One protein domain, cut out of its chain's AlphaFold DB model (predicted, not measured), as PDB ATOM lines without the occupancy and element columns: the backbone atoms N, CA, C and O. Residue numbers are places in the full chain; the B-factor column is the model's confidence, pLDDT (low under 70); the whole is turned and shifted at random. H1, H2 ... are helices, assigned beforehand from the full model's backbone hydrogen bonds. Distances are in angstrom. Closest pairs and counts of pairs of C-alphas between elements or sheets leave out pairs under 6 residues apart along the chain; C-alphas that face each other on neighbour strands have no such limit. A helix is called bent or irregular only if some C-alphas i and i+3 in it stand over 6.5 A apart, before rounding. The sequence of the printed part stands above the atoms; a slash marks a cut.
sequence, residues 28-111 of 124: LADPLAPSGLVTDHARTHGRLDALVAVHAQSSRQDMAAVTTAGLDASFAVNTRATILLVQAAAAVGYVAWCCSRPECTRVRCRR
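This is residues 28 to 111 of the 124 residues of an uncharacterized protein of Pseudonocardiales bacterium (UniProt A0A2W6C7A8). A long helix, H2, makes the long axis, with the shorter H1 side by side with its later half and a long strand-free link running back along its length from the end of H1 to the start of H2. Beyond the far end of H2 a tail with two very short helices, H3 and H4, makes a small loose head, and the loop at the other end sticks out with residues 62 to 69. The printed part has 84 residues with four named helices in the order H1, H2, H3, H4 and no named strand; its class is all helix. It is only just loose, close to extended, with a radius of gyration of the C-alphas of 17.5 A, and it spans 57 by 28 by 18 A.

H2, residues 68 to 91, is the longest helix and has a kink of 31 degrees near residue 75. It is neither bent nor irregular, but only just: C-alphas 78 and 81 are 6.2 A apart. H1, residues 33 to 45, touches H2, and the closest C-alphas, those of Pro 34 and Leu 85, are 4.8 A apart. H1 touches H2 with residues 34 to 39 alone, and H2 touches H1 with residues 81 to 89 alone. The two run the same way at a shallow tilt of 30 degrees. H3, residues 97 to 100, is apart from H1 and H2. H4, residues 102 to 105, is apart from both too. H3 and H4 are close but not clearly touching, with their closest C-alphas, those of Cys 98 and Cys 104, 6.9 A apart. In H1 every O i to N i+4 pair is within hydrogen-bond range, and in H2 17 of 20 are; H3 and H4 are too short for such a pair, and in each the one O i to N i+3 pair is not within range.

H2 measures 31.8 A from C-alpha 68 at (125.722, 103.281, 70.162) to C-alpha 91 at (108.373, 77.995, 78.539). H1 measures 18.2 A and begins at C-alpha 33 at (122.567, 81.903, 76.842). H3 and H4 have four residues each, and H4 ends at C-alpha 105 at (90.398, 75.122, 93.359).

The two C-alphas farthest apart are those of Ala 64 and Arg 106, at 57.5 A. The printed part has no cut. The link from H1 to H2, 22 residues, is long; those from H2 to H3 and from H3 to H4 are tight. Residues 100 to 106, of which 102 to 105 belong to H4, stand free, as do residues 62 to 69. The mean pLDDT of the printed part is 83.7, and residues 94 to 111 are under 70.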
ATOM      1  N   LEU A  28     125.624  86.835  79.364       95.44
ATOM      2  CA  LEU A  28     124.251  87.159  78.952       95.44
ATOM      3  C   LEU A  28     124.154  88.126  77.758       95.44
ATOM      4  O   LEU A  28     123.057  88.447  77.305       95.44
ATOM      5  N   ALA A  29     125.291  88.569  77.215       95.38
ATOM      6  CA  ALA A  29     125.317  89.255  75.928       95.38
ATOM      7  C   ALA A  29     124.949  88.308  74.768       95.38
ATOM      8  O   ALA A  29     124.381  88.769  73.776       95.38
ATOM      9  N   ASP A  30     125.217  87.003  74.896       96.25
ATOM     10  CA  ASP A  30     124.783  85.993  73.928       96.25
ATOM     11  C   ASP A  30     123.254  85.805  74.010       96.25
ATOM     12  O   ASP A  30     122.732  85.465  75.076       96.25
ATOM     13  N   PRO A  31     122.501  86.011  72.913       97.44
ATOM     14  CA  PRO A  31     121.055  85.808  72.913       97.44
ATOM     15  C   PRO A  31     120.613  84.356  73.179       97.44
ATOM     16  O   PRO A  31     119.454  84.160  73.540       97.44
ATOM     17  N   LEU A  32     121.476  83.347  73.023       97.69
ATOM     18  CA  LEU A  32     121.133  81.937  73.270       97.69
ATOM     19  C   LEU A  32     121.348  81.506  74.730       97.69
ATOM     20  O   LEU A  32     120.685  80.576  75.209       97.69
ATOM     21  N   ALA A  33     122.222  82.205  75.456       97.06
ATOM     22  CA  ALA A  33     122.567  81.903  76.842       97.06
ATOM     23  C   ALA A  33     121.348  81.812  77.791       97.06
ATOM     24  O   ALA A  33     121.261  80.832  78.538       97.06
ATOM     25  N   PRO A  34     120.366  82.741  77.758       97.56
ATOM     26  CA  PRO A  34     119.185  82.675  78.620       97.56
ATOM     27  C   PRO A  34     118.408  81.358  78.538       97.56
ATOM     28  O   PRO A  34     118.054  80.777  79.564       97.56
ATOM     29  N   SER A  35     118.152  80.867  77.322       96.94
ATOM     30  CA  SER A  35     117.421  79.613  77.125       96.94
ATOM     31  C   SER A  35     118.222  78.393  77.566       96.94
ATOM     32  O   SER A  35     117.635  77.470  78.135       96.94
ATOM     33  N   GLY A  36     119.540  78.399  77.342       96.19
ATOM     34  CA  GLY A  36     120.432  77.320  77.770       96.19
ATOM     35  C   GLY A  36     120.418  77.155  79.287       96.19
ATOM     36  O   GLY A  36     120.073  76.084  79.777       96.19
ATOM     37  N   LEU A  37     120.644  78.250  80.023       95.69
ATOM     38  CA  LEU A  37     120.648  78.253  81.490       95.69
ATOM     39  C   LEU A  37     119.347  77.702  82.085       95.69
ATOM     40  O   LEU A  37     119.372  76.855  82.978       95.69
ATOM     41  N   VAL A  38     118.199  78.163  81.583       95.50
ATOM     42  CA  VAL A  38     116.894  77.716  82.088       95.50
ATOM     43  C   VAL A  38     116.635  76.247  81.755       95.50
ATOM     44  O   VAL A  38     116.138  75.505  82.603       95.50
ATOM     45  N   THR A  39     116.974  75.813  80.539       94.12
ATOM     46  CA  THR A  39     116.755  74.428  80.102       94.12
ATOM     47  C   THR A  39     117.644  73.462  80.876       94.12
ATOM     48  O   THR A  39     117.163  72.426  81.332       94.12
ATOM     49  N   ASP A  40     118.914  73.805  81.081       94.69
ATOM     50  CA  ASP A  40     119.846  72.980  81.848       94.69
ATOM     51  C   ASP A  40     119.459  72.894  83.323       94.69
ATOM     52  O   ASP A  40     119.482  71.803  83.901       94.69
ATOM     53  N   HIS A  41     119.013  74.002  83.922       93.62
ATOM     54  CA  HIS A  41     118.469  73.988  85.277       93.62
ATOM     55  C   HIS A  41     117.234  73.082  85.382       93.62
ATOM     56  O   HIS A  41     117.188  72.197  86.236       93.62
ATOM     57  N   ALA A  42     116.251  73.249  84.490       92.62
ATOM     58  CA  ALA A  42     115.037  72.436  84.486       92.62
ATOM     59  C   ALA A  42     115.332  70.949  84.227       92.62
ATOM     60  O   ALA A  42     114.709  70.087  84.839       92.62
ATOM     61  N   ARG A  43     116.310  70.629  83.372       92.25
ATOM     62  CA  ARG A  43     116.756  69.250  83.123       92.25
ATOM     63  C   ARG A  43     117.412  68.625  84.354       92.25
ATOM     64  O   ARG A  43     117.207  67.445  84.613       92.25
ATOM     65  N   THR A  44     118.186  69.408  85.100       92.62
ATOM     66  CA  THR A  44     118.949  68.931  86.263       92.62
ATOM     67  C   THR A  44     118.075  68.800  87.511       92.62
ATOM     68  O   THR A  44     118.217  67.844  88.269       92.62
ATOM     69  N   HIS A  45     117.151  69.740  87.722       90.38
ATOM     70  CA  HIS A  45     116.363  69.853  88.956       90.38
ATOM     71  C   HIS A  45     114.860  69.580  88.768       90.38
ATOM     72  O   HIS A  45     114.101  69.572  89.735       90.38
ATOM     73  N   GLY A  46     114.403  69.363  87.534       90.12
ATOM     74  CA  GLY A  46     113.020  69.026  87.179       90.12
ATOM     75  C   GLY A  46     112.047  70.209  87.091       90.12
ATOM     76  O   GLY A  46     111.022  70.093  86.421       90.12
ATOM     77  N   ARG A  47     112.332  71.346  87.742       88.00
ATOM     78  CA  ARG A  47     111.475  72.551  87.753       88.00
ATOM     79  C   ARG A  47     112.281  73.830  87.989       88.00
ATOM     80  O   ARG A  47     113.392  73.765  88.497       88.00
ATOM     81  N   LEU A  48     111.681  74.979  87.667       90.19
ATOM     82  CA  LEU A  48     112.168  76.312  88.036       90.19
ATOM     83  C   LEU A  48     111.073  77.056  88.811       90.19
ATOM     84  O   LEU A  48     110.017  77.366  88.259       90.19
ATOM     85  N   ASP A  49     111.335  77.348  90.083       88.94
ATOM     86  CA  ASP A  49     110.353  77.964  90.988       88.94
ATOM     87  C   ASP A  49     110.416  79.479  91.029       88.94
ATOM     88  O   ASP A  49     109.393  80.157  91.124       88.94
ATOM     89  N   ALA A  50     111.630  80.007  90.952       90.75
ATOM     90  CA  ALA A  50     111.895  81.426  91.000       90.75
ATOM     91  C   ALA A  50     113.046  81.755  90.055       90.75
ATOM     92  O   ALA A  50     114.007  81.001  89.930       90.75
ATOM     93  N   LEU A  51     112.942  82.916  89.417       93.69
ATOM     94  CA  LEU A  51     113.994  83.500  88.602       93.69
ATOM     95  C   LEU A  51     114.368  84.847  89.215       93.69
ATOM     96  O   LEU A  51     113.520  85.732  89.323       93.69
ATOM     97  N   VAL A  52     115.638  85.009  89.580       93.62
ATOM     98  CA  VAL A  52     116.180  86.278  90.074       93.62
ATOM     99  C   VAL A  52     117.205  86.790  89.063       93.62
ATOM    100  O   VAL A  52     118.340  86.325  89.007       93.62
ATOM    101  N   ALA A  53     116.791  87.742  88.229       94.38
ATOM    102  CA  ALA A  53     117.648  88.366  87.226       94.38
ATOM    103  C   ALA A  53     118.337  89.609  87.817       94.38
ATOM    104  O   ALA A  53     117.775  90.699  87.794       94.38
ATOM    105  N   VAL A  54     119.544  89.436  88.366       92.25
ATOM    106  CA  VAL A  54     120.339  90.520  88.997       92.25
ATOM    107  C   VAL A  54     121.521  91.002  88.153       92.25
ATOM    108  O   VAL A  54     122.333  91.799  88.613       92.25
ATOM    109  N   HIS A  55     121.658  90.489  86.933       91.88
ATOM    110  CA  HIS A  55     122.757  90.856  86.052       91.88
ATOM    111  C   HIS A  55     122.655  92.324  85.637       91.88
ATOM    112  O   HIS A  55     121.571  92.842  85.367       91.88
ATOM    113  N   ALA A  56     123.805  92.983  85.550       90.75
ATOM    114  CA  ALA A  56     123.894  94.337  85.049       90.75
ATOM    115  C   ALA A  56     125.256  94.570  84.401       90.75
ATOM    116  O   ALA A  56     126.295  94.154  84.911       90.75
ATOM    117  N   GLN A  57     125.234  95.300  83.300       89.38
ATOM    118  CA  GLN A  57     126.363  95.987  82.724       89.38
ATOM    119  C   GLN A  57     126.131  97.485  82.906       89.38
ATOM    120  O   GLN A  57     125.160  98.054  82.400       89.38
ATOM    121  N   SER A  58     127.022  98.114  83.662       87.25
ATOM    122  CA  SER A  58     127.042  99.554  83.900       87.25
ATOM    123  C   SER A  58     128.202 100.199  83.149       87.25
ATOM    124  O   SER A  58     129.270  99.602  83.039       87.25
ATOM    125  N   SER A  59     128.024 101.444  82.712       84.94
ATOM    126  CA  SER A  59     129.097 102.272  82.157       84.94
ATOM    127  C   SER A  59     129.463 103.396  83.130       84.94
ATOM    128  O   SER A  59     128.618 103.864  83.892       84.94
ATOM    129  N   ARG A  60     130.729 103.826  83.101       84.88
ATOM    130  CA  ARG A  60     131.217 105.037  83.791       84.88
ATOM    131  C   ARG A  60     131.386 106.227  82.841       84.88
ATOM    132  O   ARG A  60     131.972 107.226  83.235       84.88
ATOM    133  N   GLN A  61     130.960 106.087  81.588       83.81
ATOM    134  CA  GLN A  61     131.093 107.140  80.588       83.81
ATOM    135  C   GLN A  61     130.192 108.331  80.910       83.81
ATOM    136  O   GLN A  61     129.066 108.166  81.385       83.81
ATOM    137  N   ASP A  62     130.677 109.517  80.562       89.12
ATOM    138  CA  ASP A  62     129.879 110.735  80.566       89.12
ATOM    139  C   ASP A  62     128.880 110.740  79.407       89.12
ATOM    140  O   ASP A  62     129.093 110.108  78.370       89.12
ATOM    141  N   MET A  63     127.806 111.523  79.542       90.50
ATOM    142  CA  MET A  63     126.753 111.584  78.523       90.50
ATOM    143  C   MET A  63     127.251 112.046  77.151       90.50
ATOM    144  O   MET A  63     126.784 111.537  76.137       90.50
ATOM    145  N   ALA A  64     128.235 112.947  77.110       94.69
ATOM    146  CA  ALA A  64     128.843 113.406  75.860       94.69
ATOM    147  C   ALA A  64     129.684 112.323  75.153       94.69
ATOM    148  O   ALA A  64     129.964 112.450  73.966       94.69
ATOM    149  N   ALA A  65     130.087 111.268  75.868       93.62
ATOM    150  CA  ALA A  65     130.950 110.199  75.371       93.62
ATOM    151  C   ALA A  65     130.194 108.885  75.101       93.62
ATOM    152  O   ALA A  65     130.820 107.856  74.831       93.62
ATOM    153  N   VAL A  66     128.858 108.887  75.194       94.56
ATOM    154  CA  VAL A  66     128.051 107.692  74.932       94.56
ATOM    155  C   VAL A  66     128.128 107.298  73.464       94.56
ATOM    156  O   VAL A  66     127.934 108.108  72.561       94.56
ATOM    157  N   THR A  67     128.366 106.010  73.239       95.00
ATOM    158  CA  THR A  67     128.376 105.400  71.912       95.00
ATOM    159  C   THR A  67     127.178 104.475  71.747       95.00
ATOM    160  O   THR A  67     126.676 103.899  72.715       95.00
ATOM    161  N   THR A  68     126.746 104.281  70.501       97.19
ATOM    162  CA  THR A  68     125.722 103.281  70.162       97.19
ATOM    163  C   THR A  68     126.152 101.888  70.609       97.19
ATOM    164  O   THR A  68     125.391 101.214  71.286       97.19
ATOM    165  N   ALA A  69     127.411 101.507  70.372       95.19
ATOM    166  CA  ALA A  69     127.953 100.222  70.812       95.19
ATOM    167  C   ALA A  69     127.872 100.017  72.339       95.19
ATOM    168  O   ALA A  69     127.545  98.925  72.801       95.19
ATOM    169  N   GLY A  70     128.138 101.058  73.138       92.00
ATOM    170  CA  GLY A  70     128.018 100.992  74.597       92.00
ATOM    171  C   GLY A  70     126.566 100.862  75.071       92.00
ATOM    172  O   GLY A  70     126.281 100.101  76.005       92.00
ATOM    173  N   LEU A  71     125.641 101.558  74.400       94.94
ATOM    174  CA  LEU A  71     124.203 101.405  74.630       94.94
ATOM    175  C   LEU A  71     123.743  99.995  74.264       94.94
ATOM    176  O   LEU A  71     123.151  99.323  75.102       94.94
ATOM    177  N   ASP A  72     124.080  99.517  73.070       96.44
ATOM    178  CA  ASP A  72     123.692  98.199  72.571       96.44
ATOM    179  C   ASP A  72     124.203  97.086  73.482       96.44
ATOM    180  O   ASP A  72     123.453  96.170  73.818       96.44
ATOM    181  N   ALA A  73     125.444  97.187  73.959       94.00
ATOM    182  CA  ALA A  73     125.999  96.229  74.904       94.00
ATOM    183  C   ALA A  73     125.226  96.237  76.239       94.00
ATOM    184  O   ALA A  73     124.917  95.179  76.789       94.00
ATOM    185  N   SER A  74     124.866  97.419  76.748       94.50
ATOM    186  CA  SER A  74     124.102  97.547  77.997       94.50
ATOM    187  C   SER A  74     122.666  97.040  77.843       94.50
ATOM    188  O   SER A  74     122.163  96.348  78.724       94.50
ATOM    189  N   PHE A  75     122.011  97.316  76.713       97.00
ATOM    190  CA  PHE A  75     120.674  96.807  76.399       97.00
ATOM    191  C   PHE A  75     120.677  95.294  76.168       97.00
ATOM    192  O   PHE A  75     119.752  94.609  76.607       97.00
ATOM    193  N   ALA A  76     121.714  94.764  75.515       97.62
ATOM    194  CA  ALA A  76     121.899  93.334  75.301       97.62
ATOM    195  C   ALA A  76     121.924  92.567  76.628       97.62
ATOM    196  O   ALA A  76     121.205  91.579  76.770       97.62
ATOM    197  N   VAL A  77     122.702  93.051  77.600       96.44
ATOM    198  CA  VAL A  77     122.807  92.428  78.921       96.44
ATOM    199  C   VAL A  77     121.580  92.751  79.769       96.44
ATOM    200  O   VAL A  77     120.843  91.850  80.127       96.44
ATOM    201  N   ASN A  78     121.304  94.018  80.061       96.44
ATOM    202  CA  ASN A  78     120.373  94.384  81.136       96.44
ATOM    203  C   ASN A  78     118.913  94.124  80.754       96.44
ATOM    204  O   ASN A  78     118.099  93.709  81.580       96.44
ATOM    205  N   THR A  79     118.567  94.394  79.495       97.75
ATOM    206  CA  THR A  79     117.175  94.405  79.039       97.75
ATOM    207  C   THR A  79     116.839  93.142  78.266       97.75
ATOM    208  O   THR A  79     115.934  92.401  78.654       97.75
ATOM    209  N   ARG A  80     117.569  92.871  77.177       98.44
ATOM    210  CA  ARG A  80     117.292  91.728  76.303       98.44
ATOM    211  C   ARG A  80     117.448  90.419  77.065       98.44
ATOM    212  O   ARG A  80     116.526  89.608  77.017       98.44
ATOM    213  N   ALA A  81     118.551  90.218  77.784       98.31
ATOM    214  CA  ALA A  81     118.753  88.967  78.505       98.31
ATOM    215  C   ALA A  81     117.684  88.734  79.583       98.31
ATOM    216  O   ALA A  81     117.157  87.628  79.666       98.31
ATOM    217  N   THR A  82     117.281  89.765  80.337       98.12
ATOM    218  CA  THR A  82     116.158  89.671  81.290       98.12
ATOM    219  C   THR A  82     114.870  89.202  80.611       98.12
ATOM    220  O   THR A  82     114.222  88.272  81.094       98.12
ATOM    221  N   ILE A  83     114.504  89.797  79.471       98.25
ATOM    222  CA  ILE A  83     113.296  89.406  78.730       98.25
ATOM    223  C   ILE A  83     113.392  87.948  78.265       98.25
ATOM    224  O   ILE A  83     112.446  87.183  78.450       98.25
ATOM    225  N   LEU A  84     114.532  87.547  77.700       98.38
ATOM    226  CA  LEU A  84     114.746  86.185  77.207       98.38
ATOM    227  C   LEU A  84     114.769  85.149  78.344       98.38
ATOM    228  O   LEU A  84     114.211  84.066  78.185       98.38
ATOM    229  N   LEU A  85     115.334  85.484  79.510       97.50
ATOM    230  CA  LEU A  85     115.291  84.634  80.706       97.50
ATOM    231  C   LEU A  85     113.847  84.415  81.169       97.50
ATOM    232  O   LEU A  85     113.454  83.284  81.444       97.50
ATOM    233  N   VAL A  86     113.035  85.476  81.207       96.69
ATOM    234  CA  VAL A  86     111.614  85.381  81.575       96.69
ATOM    235  C   VAL A  86     110.833  84.542  80.560       96.69
ATOM    236  O   VAL A  86     110.017  83.709  80.954       96.69
ATOM    237  N   GLN A  87     111.093  84.715  79.261       96.38
ATOM    238  CA  GLN A  87     110.476  83.896  78.214       96.38
ATOM    239  C   GLN A  87     110.837  82.414  78.365       96.38
ATOM    240  O   GLN A  87     109.945  81.565  78.343       96.38
ATOM    241  N   ALA A  88     112.119  82.102  78.569       95.81
ATOM    242  CA  ALA A  88     112.583  80.735  78.769       95.81
ATOM    243  C   ALA A  88     111.987  80.113  80.045       95.81
ATOM    244  O   ALA A  88     111.488  78.988  80.009       95.81
ATOM    245  N   ALA A  89     111.948  80.858  81.154       94.06
ATOM    246  CA  ALA A  89     111.339  80.419  82.412       94.06
ATOM    247  C   ALA A  89     109.836  80.122  82.263       94.06
ATOM    248  O   ALA A  89     109.326  79.127  82.784       94.06
ATOM    249  N   ALA A  90     109.115  80.955  81.509       90.56
ATOM    250  CA  ALA A  90     107.709  80.718  81.201       90.56
ATOM    251  C   ALA A  90     107.507  79.460  80.332       90.56
ATOM    252  O   ALA A  90     106.516  78.752  80.516       90.56
ATOM    253  N   ALA A  91     108.440  79.160  79.421       90.56
ATOM    254  CA  ALA A  91     108.373  77.995  78.539       90.56
ATOM    255  C   ALA A  91     108.559  76.659  79.281       90.56
ATOM    256  O   ALA A  91     107.848  75.702  78.978       90.56
ATOM    257  N   VAL A  92     109.445  76.603  80.285       88.00
ATOM    258  CA  VAL A  92     109.638  75.401  81.128       88.00
ATOM    259  C   VAL A  92     108.587  75.253  82.233       88.00
ATOM    260  O   VAL A  92     108.579  74.263  82.959       88.00
ATOM    261  N   GLY A  93     107.655  76.204  82.328       70.44
ATOM    262  CA  GLY A  93     106.480  76.084  83.177       70.44
ATOM    263  C   GLY A  93     106.650  76.650  84.579       70.44
ATOM    264  O   GLY A  93     106.219  75.993  85.524       70.44
ATOM    265  N   TYR A  94     107.160  77.885  84.717       60.31
ATOM    266  CA  TYR A  94     106.850  78.704  85.897       60.31
ATOM    267  C   TYR A  94     105.339  78.616  86.160       60.31
ATOM    268  O   TYR A  94     104.502  79.143  85.414       60.31
ATOM    269  N   VAL A  95     104.978  77.871  87.200       50.69
ATOM    270  CA  VAL A  95     103.606  77.797  87.666       50.69
ATOM    271  C   VAL A  95     103.404  79.112  88.385       50.69
ATOM    272  O   VAL A  95     103.994  79.323  89.440       50.69
ATOM    273  N   ALA A  96     102.592  80.008  87.817       49.12
ATOM    274  CA  ALA A  96     102.082  81.140  88.574       49.12
ATOM    275  C   ALA A  96     101.599  80.589  89.918       49.12
ATOM    276  O   ALA A  96     100.661  79.792  89.947       49.12
ATOM    277  N   TRP A  97     102.301  80.965  90.988       40.91
ATOM    278  CA  TRP A  97     102.220  80.446  92.359       40.91
ATOM    279  C   TRP A  97     100.780  80.225  92.865       40.91
ATOM    280  O   TRP A  97     100.508  79.355  93.686       40.91
ATOM    281  N   CYS A  98      99.821  80.949  92.294       42.88
ATOM    282  CA  CYS A  98      98.391  80.783  92.512       42.88
ATOM    283  C   CYS A  98      97.842  79.369  92.187       42.88
ATOM    284  O   CYS A  98      96.921  78.906  92.851       42.88
ATOM    285  N   CYS A  99      98.394  78.644  91.205       45.00
ATOM    286  CA  CYS A  99      97.831  77.365  90.745       45.00
ATOM    287  C   CYS A  99      98.220  76.129  91.578       45.00
ATOM    288  O   CYS A  99      97.652  75.067  91.342       45.00
ATOM    289  N   SER A 100      99.167  76.225  92.519       48.03
ATOM    290  CA  SER A 100      99.672  75.064  93.276       48.03
ATOM    291  C   SER A 100      99.099  74.918  94.692       48.03
ATOM    292  O   SER A 100      99.410  73.937  95.366       48.03
ATOM    293  N   ARG A 101      98.235  75.835  95.156       51.91
ATOM    294  CA  ARG A 101      97.524  75.673  96.437       51.91
ATOM    295  C   ARG A 101      96.217  74.887  96.245       51.91
ATOM    296  O   ARG A 101      95.394  75.310  95.431       51.91
ATOM    297  N   PRO A 102      95.956  73.819  97.027       52.69
ATOM    298  CA  PRO A 102      94.697  73.065  96.954       52.69
ATOM    299  C   PRO A 102      93.467  73.931  97.281       52.69
ATOM    300  O   PRO A 102      92.370  73.676  96.786       52.69
ATOM    301  N   GLU A 103      93.665  75.014  98.033       52.69
ATOM    302  CA  GLU A 103      92.655  76.018  98.388       52.69
ATOM    303  C   GLU A 103      92.206  76.883  97.193       52.69
ATOM    304  O   GLU A 103      91.113  77.447  97.197       52.69
ATOM    305  N   CYS A 104      93.011  76.959  96.127       47.69
ATOM    306  CA  CYS A 104      92.727  77.777  94.945       47.69
ATOM    307  C   CYS A 104      91.936  77.011  93.864       47.69
ATOM    308  O   CYS A 104      91.978  77.334  92.677       47.69
ATOM    309  N   THR A 105      91.182  75.984  94.261       47.19
ATOM    310  CA  THR A 105      90.398  75.122  93.359       47.19
ATOM    311  C   THR A 105      89.077  75.740  92.884       47.19
ATOM    312  O   THR A 105      88.455  75.192  91.975       47.19
ATOM    313  N   ARG A 106      88.632  76.894  93.416       48.03
ATOM    314  CA  ARG A 106      87.316  77.473  93.049       48.03
ATOM    315  C   ARG A 106      87.303  78.743  92.211       48.03
ATOM    316  O   ARG A 106      86.250  79.060  91.660       48.03
ATOM    317  N   VAL A 107      88.425  79.425  91.995       45.44
ATOM    318  CA  VAL A 107      88.452  80.568  91.068       45.44
ATOM    319  C   VAL A 107      89.251  80.173  89.841       45.44
ATOM    320  O   VAL A 107      90.472  80.126  89.863       45.44
ATOM    321  N   ARG A 108      88.521  79.830  88.772       48.22
ATOM    322  CA  ARG A 108      89.011  79.425  87.445       48.22
ATOM    323  C   ARG A 108      90.275  80.183  87.026       48.22
ATOM    324  O   ARG A 108      90.185  81.191  86.322       48.22
ATOM    325  N   CYS A 109      91.446  79.625  87.310       43.12
ATOM    326  CA  CYS A 109      92.667  79.997  86.614       43.12
ATOM    327  C   CYS A 109      92.618  79.331  85.231       43.12
ATOM    328  O   CYS A 109      93.226  78.300  84.956       43.12
ATOM    329  N   ARG A 110      91.767  79.874  84.349       48.97
ATOM    330  CA  ARG A 110      91.774  79.503  82.936       48.97
ATOM    331  C   ARG A 110      93.122  79.946  82.389       48.97
ATOM    332  O   ARG A 110      93.334  81.141  82.203       48.97
ATOM    333  N   ARG A 111      93.980  78.974  82.072       46.41
ATOM    334  CA  ARG A 111      95.062  79.100  81.089       46.41
ATOM    335  C   ARG A 111      94.451  79.767  79.847       46.41
ATOM    336  O   ARG A 111      93.768  79.114  79.059       46.41
TER     337      ARG A 111